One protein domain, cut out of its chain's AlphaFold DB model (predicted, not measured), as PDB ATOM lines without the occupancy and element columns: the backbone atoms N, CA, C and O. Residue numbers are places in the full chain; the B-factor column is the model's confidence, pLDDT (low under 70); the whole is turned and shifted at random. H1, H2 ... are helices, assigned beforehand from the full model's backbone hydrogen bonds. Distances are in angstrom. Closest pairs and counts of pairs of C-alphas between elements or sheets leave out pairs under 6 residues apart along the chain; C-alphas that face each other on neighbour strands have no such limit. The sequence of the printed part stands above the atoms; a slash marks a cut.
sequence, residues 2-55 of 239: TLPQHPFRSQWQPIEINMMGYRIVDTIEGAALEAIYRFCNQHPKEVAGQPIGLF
ATOM      1  N   THR A   2      89.128 146.219 100.730       85.00
ATOM      2  CA  THR A   2      89.564 144.824 100.899       85.00
ATOM      3  C   THR A   2      89.136 144.019  99.683       85.00
ATOM      4  O   THR A   2      87.958 144.032  99.328       85.00
ATOM      5  N   LEU A   3      90.082 143.340  99.035       82.88
ATOM      6  CA  LEU A   3      89.779 142.354  98.005       82.88
ATOM      7  C   LEU A   3      89.427 141.031  98.694       82.88
ATOM      8  O   LEU A   3      90.245 140.519  99.466       82.88
ATOM      9  N   PRO A   4      88.219 140.490  98.463       83.44
ATOM     10  CA  PRO A   4      87.776 139.275  99.125       83.44
ATOM     11  C   PRO A   4      88.593 138.066  98.662       83.44
ATOM     12  O   PRO A   4      89.189 138.059  97.584       83.44
ATOM     13  N   GLN A   5      88.590 137.021  99.486       80.19
ATOM     14  CA  GLN A   5      89.230 135.749  99.171       80.19
ATOM     15  C   GLN A   5      88.701 135.164  97.850       80.19
ATOM     16  O   GLN A   5      87.503 135.210  97.561       80.19
ATOM     17  N   HIS A   6      89.604 134.590  97.051       77.19
ATOM     18  CA  HIS A   6      89.256 134.020  95.754       77.19
ATOM     19  C   HIS A   6      88.332 132.790  95.912       77.19
ATOM     20  O   HIS A   6      88.697 131.857  96.636       77.19
ATOM     21  N   PRO A   7      87.195 132.709  95.189       74.88
ATOM     22  CA  PRO A   7      86.159 131.689  95.415       74.88
ATOM     23  C   PRO A   7      86.641 130.237  95.306       74.88
ATOM     24  O   PRO A   7      86.121 129.351  95.975       74.88
ATOM     25  N   PHE A   8      87.650 129.988  94.467       72.06
ATOM     26  CA  PHE A   8      88.184 128.646  94.193       72.06
ATOM     27  C   PHE A   8      89.559 128.388  94.828       72.06
ATOM     28  O   PHE A   8      90.165 127.342  94.598       72.06
ATOM     29  N   ARG A   9      90.095 129.352  95.589       71.94
ATOM     30  CA  ARG A   9      91.414 129.257  96.235       71.94
ATOM     31  C   ARG A   9      91.291 129.704  97.692       71.94
ATOM     32  O   ARG A   9      91.729 130.786  98.061       71.94
ATOM     33  N   SER A  10      90.726 128.835  98.527       75.75
ATOM     34  CA  SER A  10      90.507 129.067  99.969       75.75
ATOM     35  C   SER A  10      91.790 129.265 100.791       75.75
ATOM     36  O   SER A  10      91.731 129.674 101.946       75.75
ATOM     37  N   GLN A  11      92.957 128.989 100.208       76.44
ATOM     38  CA  GLN A  11      94.260 129.263 100.816       76.44
ATOM     39  C   GLN A  11      94.751 130.703 100.576       76.44
ATOM     40  O   GLN A  11      95.706 131.135 101.218       76.44
ATOM     41  N   TRP A  12      94.127 131.449  99.656       83.25
ATOM     42  CA  TRP A  12      94.498 132.834  99.363       83.25
ATOM     43  C   TRP A  12      93.849 133.761 100.380       83.25
ATOM     44  O   TRP A  12      92.625 133.800 100.494       83.25
ATOM     45  N   GLN A  13      94.662 134.478 101.147       83.19
ATOM     46  CA  GLN A  13      94.148 135.412 102.142       83.19
ATOM     47  C   GLN A  13      93.542 136.647 101.448       83.19
ATOM     48  O   GLN A  13      94.006 137.026 100.371       83.19
ATOM     49  N   PRO A  14      92.511 137.284 102.030       87.69
ATOM     50  CA  PRO A  14      92.016 138.570 101.547       87.69
ATOM     51  C   PRO A  14      93.130 139.626 101.512       87.69
ATOM     52  O   PRO A  14      93.980 139.672 102.402       87.69
ATOM     53  N   ILE A  15      93.110 140.505 100.507       88.25
ATOM     54  CA  ILE A  15      94.112 141.571 100.368       88.25
ATOM     55  C   ILE A  15      93.516 142.881 100.865       88.25
ATOM     56  O   ILE A  15      92.628 143.460 100.239       88.25
ATOM     57  N   GLU A  16      94.030 143.369 101.988       89.00
ATOM     58  CA  GLU A  16      93.693 144.686 102.519       89.00
ATOM     59  C   GLU A  16      94.574 145.770 101.889       89.00
ATOM     60  O   GLU A  16      95.804 145.669 101.872       89.00
ATOM     61  N   ILE A  17      93.924 146.817 101.385       89.31
ATOM     62  CA  ILE A  17      94.530 147.949 100.688       89.31
ATOM     63  C   ILE A  17      94.114 149.226 101.409       89.31
ATOM     64  O   ILE A  17      92.921 149.535 101.517       89.31
ATOM     65  N   ASN A  18      95.093 149.996 101.866       84.56
ATOM     66  CA  ASN A  18      94.866 151.311 102.446       84.56
ATOM     67  C   ASN A  18      95.664 152.348 101.658       84.56
ATOM     68  O   ASN A  18      96.882 152.424 101.799       84.56
ATOM     69  N   MET A  19      94.981 153.104 100.800       80.75
ATOM     70  CA  MET A  19      95.617 154.092  99.938       80.75
ATOM     71  C   MET A  19      94.668 155.260  99.683       80.75
ATOM     72  O   MET A  19      93.477 155.050  99.467       80.75
ATOM     73  N   MET A  20      95.208 156.478  99.726       83.19
ATOM     74  CA  MET A  20      94.482 157.727  99.498       83.19
ATOM     75  C   MET A  20      95.319 158.608  98.572       83.19
ATOM     76  O   MET A  20      96.468 158.920  98.882       83.19
ATOM     77  N   GLY A  21      94.749 158.976  97.428       81.62
ATOM     78  CA  GLY A  21      95.338 159.903  96.466       81.62
ATOM     79  C   GLY A  21      94.723 161.299  96.569       81.62
ATOM     80  O   GLY A  21      93.695 161.496  97.216       81.62
ATOM     81  N   TYR A  22      95.345 162.275  95.905       82.25
ATOM     82  CA  TYR A  22      94.848 163.656  95.866       82.25
ATOM     83  C   TYR A  22      93.543 163.770  95.059       82.25
ATOM     84  O   TYR A  22      92.644 164.531  95.416       82.25
ATOM     85  N   ARG A  23      93.407 162.971  93.991       87.12
ATOM     86  CA  ARG A  23      92.161 162.777  93.240       87.12
ATOM     87  C   ARG A  23      91.643 161.348  93.406       87.12
ATOM     88  O   ARG A  23      92.374 160.420  93.757       87.12
ATOM     89  N   ILE A  24      90.363 161.154  93.084       84.25
ATOM     90  CA  ILE A  24      89.726 159.826  93.080       84.25
ATOM     91  C   ILE A  24      90.445 158.879  92.108       84.25
ATOM     92  O   ILE A  24      90.676 157.726  92.453       84.25
ATOM     93  N   VAL A  25      90.852 159.369  90.930       82.75
ATOM     94  CA  VAL A  25      91.600 158.571  89.939       82.75
ATOM     95  C   VAL A  25      92.931 158.089  90.521       82.75
ATOM     96  O   VAL A  25      93.192 156.892  90.495       82.75
ATOM     97  N   ASP A  26      93.698 158.979  91.154       77.38
ATOM     98  CA  ASP A  26      94.975 158.636  91.795       77.38
ATOM     99  C   ASP A  26      94.789 157.606  92.923       77.38
ATOM    100  O   ASP A  26      95.618 156.721  93.125       77.38
ATOM    101  N   THR A  27      93.671 157.699  93.653       86.94
ATOM    102  CA  THR A  27      93.310 156.737  94.705       86.94
ATOM    103  C   THR A  27      93.019 155.354  94.120       86.94
ATOM    104  O   THR A  27      93.447 154.353  94.687       86.94
ATOM    105  N   ILE A  28      92.316 155.288  92.985       83.62
ATOM    106  CA  ILE A  28      91.974 154.032  92.303       83.62
ATOM    107  C   ILE A  28      93.218 153.393  91.682       83.62
ATOM    108  O   ILE A  28      93.469 152.211  91.915       83.62
ATOM    109  N   GLU A  29      94.002 154.157  90.916       82.06
ATOM    110  CA  GLU A  29      95.240 153.670  90.289       82.06
ATOM    111  C   GLU A  29      96.231 153.189  91.346       82.06
ATOM    112  O   GLU A  29      96.786 152.094  91.248       82.06
ATOM    113  N   GLY A  30      96.379 153.981  92.406       83.06
ATOM    114  CA  GLY A  30      97.178 153.626  93.557       83.06
ATOM    115  C   GLY A  30      96.723 152.329  94.217       83.06
ATOM    116  O   GLY A  30      97.511 151.394  94.364       83.06
ATOM    117  N   ALA A  31      95.441 152.246  94.579       87.31
ATOM    118  CA  ALA A  31      94.884 151.062  95.221       87.31
ATOM    119  C   ALA A  31      95.034 149.804  94.349       87.31
ATOM    120  O   ALA A  31      95.303 148.728  94.880       87.31
ATOM    121  N   ALA A  32      94.905 149.928  93.023       83.50
ATOM    122  CA  ALA A  32      95.114 148.825  92.089       83.50
ATOM    123  C   ALA A  32      96.578 148.354  92.053       83.50
ATOM    124  O   ALA A  32      96.834 147.150  92.090       83.50
ATOM    125  N   LEU A  33      97.546 149.276  92.029       83.94
ATOM    126  CA  LEU A  33      98.970 148.930  92.065       83.94
ATOM    127  C   LEU A  33      99.364 148.263  93.388       83.94
ATOM    128  O   LEU A  33     100.035 147.232  93.374       83.94
ATOM    129  N   GLU A  34      98.900 148.802  94.514       85.88
ATOM    130  CA  GLU A  34      99.136 148.227  95.843       85.88
ATOM    131  C   GLU A  34      98.517 146.822  95.961       85.88
ATOM    132  O   GLU A  34      99.129 145.913  96.527       85.88
ATOM    133  N   ALA A  35      97.339 146.603  95.367       86.19
ATOM    134  CA  ALA A  35      96.706 145.289  95.298       86.19
ATOM    135  C   ALA A  35      97.556 144.265  94.535       86.19
ATOM    136  O   ALA A  35      97.793 143.164  95.032       86.19
ATOM    137  N   ILE A  36      98.018 144.635  93.335       82.75
ATOM    138  CA  ILE A  36      98.853 143.782  92.482       82.75
ATOM    139  C   ILE A  36     100.167 143.471  93.196       82.75
ATOM    140  O   ILE A  36     100.580 142.315  93.246       82.75
ATOM    141  N   TYR A  37     100.799 144.476  93.801       82.62
ATOM    142  CA  TYR A  37     102.038 144.301  94.552       82.62
ATOM    143  C   TYR A  37     101.871 143.313  95.717       82.62
ATOM    144  O   TYR A  37     102.647 142.362  95.843       82.62
ATOM    145  N   ARG A  38     100.826 143.480  96.537       84.50
ATOM    146  CA  ARG A  38     100.527 142.567  97.654       84.50
ATOM    147  C   ARG A  38     100.226 141.153  97.182       84.50
ATOM    148  O   ARG A  38     100.752 140.208  97.764       84.50
ATOM    149  N   PHE A  39      99.436 141.011  96.120       84.62
ATOM    150  CA  PHE A  39      99.147 139.716  95.511       84.62
ATOM    151  C   PHE A  39     100.434 139.018  95.060       84.62
ATOM    152  O   PHE A  39     100.669 137.861  95.411       84.62
ATOM    153  N   CYS A  40     101.307 139.742  94.353       79.56
ATOM    154  CA  CYS A  40     102.567 139.198  93.862       79.56
ATOM    155  C   CYS A  40     103.479 138.706  94.994       79.56
ATOM    156  O   CYS A  40     104.107 137.655  94.871       79.56
ATOM    157  N   ASN A  41     103.519 139.434  96.112       80.06
ATOM    158  CA  ASN A  41     104.309 139.054  97.283       80.06
ATOM    159  C   ASN A  41     103.735 137.843  98.031       80.06
ATOM    160  O   ASN A  41     104.498 137.039  98.564       80.06
ATOM    161  N   GLN A  42     102.407 137.710  98.095       82.06
ATOM    162  CA  GLN A  42     101.745 136.593  98.777       82.06
ATOM    163  C   GLN A  42     101.799 135.288  97.967       82.06
ATOM    164  O   GLN A  42     101.795 134.206  98.555       82.06
ATOM    165  N   HIS A  43     101.891 135.381  96.636       76.31
ATOM    166  CA  HIS A  43     101.796 134.239  95.720       76.31
ATOM    167  C   HIS A  43     102.973 134.157  94.730       76.31
ATOM    168  O   HIS A  43     102.770 134.131  93.514       76.31
ATOM    169  N   PRO A  44     104.233 134.100  95.207       67.38
ATOM    170  CA  PRO A  44     105.404 134.181  94.334       67.38
ATOM    171  C   PRO A  44     105.527 132.989  93.374       67.38
ATOM    172  O   PRO A  44     106.065 133.137  92.278       67.38
ATOM    173  N   LYS A  45     105.023 131.804  93.750       63.31
ATOM    174  CA  LYS A  45     105.063 130.607  92.895       63.31
ATOM    175  C   LYS A  45     104.026 130.674  91.785       63.31
ATOM    176  O   LYS A  45     104.317 130.282  90.666       63.31
ATOM    177  N   GLU A  46     102.844 131.194  92.079       68.62
ATOM    178  CA  GLU A  46     101.780 131.411  91.106       68.62
ATOM    179  C   GLU A  46     102.155 132.525  90.129       68.62
ATOM    180  O   GLU A  46     101.923 132.389  88.936       68.62
ATOM    181  N   VAL A  47     102.828 133.575  90.606       63.44
ATOM    182  CA  VAL A  47     103.367 134.649  89.756       63.44
ATOM    183  C   VAL A  47     104.525 134.146  88.892       63.44
ATOM    184  O   VAL A  47     104.654 134.563  87.748       63.44
ATOM    185  N   ALA A  48     105.365 133.233  89.388       53.84
ATOM    186  CA  ALA A  48     106.413 132.607  88.579       53.84
ATOM    187  C   ALA A  48     105.856 131.569  87.581       53.84
ATOM    188  O   ALA A  48     106.376 131.440  86.475       53.84
ATOM    189  N   GLY A  49     104.807 130.839  87.983       51.41
ATOM    190  CA  GLY A  49     104.128 129.765  87.244       51.41
ATOM    191  C   GLY A  49     103.076 130.246  86.236       51.41
ATOM    192  O   GLY A  49     102.677 129.505  85.346       51.41
ATOM    193  N   GLN A  50     102.637 131.491  86.363       55.97
ATOM    194  CA  GLN A  50     101.791 132.224  85.436       55.97
ATOM    195  C   GLN A  50     102.136 133.698  85.664       55.97
ATOM    196  O   GLN A  50     101.459 134.360  86.458       55.97
ATOM    197  N   PRO A  51     103.210 134.224  85.034       54.50
ATOM    198  CA  PRO A  51     103.499 135.644  85.110       54.50
ATOM    199  C   PRO A  51     102.226 136.347  84.703       54.50
ATOM    200  O   PRO A  51     101.698 136.093  83.615       54.50
ATOM    201  N   ILE A  52     101.692 137.145  85.633       54.50
ATOM    202  CA  ILE A  52     100.517 137.965  85.380       54.50
ATOM    203  C   ILE A  52     100.823 138.629  84.053       54.50
ATOM    204  O   ILE A  52     101.834 139.325  83.927       54.50
ATOM    205  N   GLY A  53     100.000 138.324  83.052       52.81
ATOM    206  CA  GLY A  53     100.072 138.921  81.733       52.81
ATOM    207  C   GLY A  53      99.672 140.383  81.848       52.81
ATOM    208  O   GLY A  53      98.683 140.799  81.261       52.81
ATOM    209  N   LEU A  54     100.426 141.162  82.629       46.97
ATOM    210  CA  LEU A  54     100.344 142.612  82.708       46.97
ATOM    211  C   LEU A  54     100.566 143.206  81.316       46.97
ATOM    212  O   LEU A  54     100.101 144.306  81.044       46.97
ATOM    213  N   PHE A  55     101.167 142.424  80.410       47.84
ATOM    214  CA  PHE A  55     101.135 142.649  78.977       47.84
ATOM    215  C   PHE A  55     100.817 141.337  78.245       47.84
ATOM    216  O   PHE A  55     101.642 140.433  78.218       47.84
TER     217      PHE A  55
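This is residues 2 to 55 of the 239 residues of an uncharacterized protein of Panicum hallii (UniProt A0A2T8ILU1). What shape do these atoms make? One long helix, H1, has an unnamed stretch, residues 2 to 23, that loops round and then runs along one side of it, and the short helix H2 turns a corner at its far end. The tail, residues 50 to 55, folds back from H2 on the other side of H1. How is it made up? The printed part has 54 residues with two named helices, H1 then H2, and no named strand; the class is all helix, though under half of the residues, 25 of 54, are in named elements. How compact is it? It is only just loose, close to compact, with a radius of gyration of the C-alphas of 12.5 A and spans of 36 by 25 by 16 A.

What pairs before the first helix? Residues 2 to 3 pair with residues 15 to 16, antiparallel, in stretches too short to be named strands. How do the helices stand? H1, residues 24 to 42, and H2, residues 44 to 49, are close but not clearly touching; their closest C-alphas, those of Cys 40 and Val 47, are 6.2 A apart. Their lines are about perpendicular, at 83 degrees. What do the backbones show? In H1 and H2 every O i to N i+4 pair is within hydrogen-bond range.

Where does H1 run? It goes from C-alpha 24 at (89.726, 159.826, 93.080) to C-alpha 42 at (101.745, 136.593, 98.777), 26.8 A. Where does H2 end? It ends at C-alpha 49, at (104.128, 129.765, 87.244), 8.4 A from C-alpha 44.

How large is it? The two C-alphas farthest apart, those of Tyr 22 and Gly 49, are 36.2 A apart. Is it continuous? The printed part has no cut, and the link from H1 to H2 is tight, with 1 residue. Where is confidence low? Residues 44 to 55 have pLDDT under 70; the mean of the printed part is 76.7.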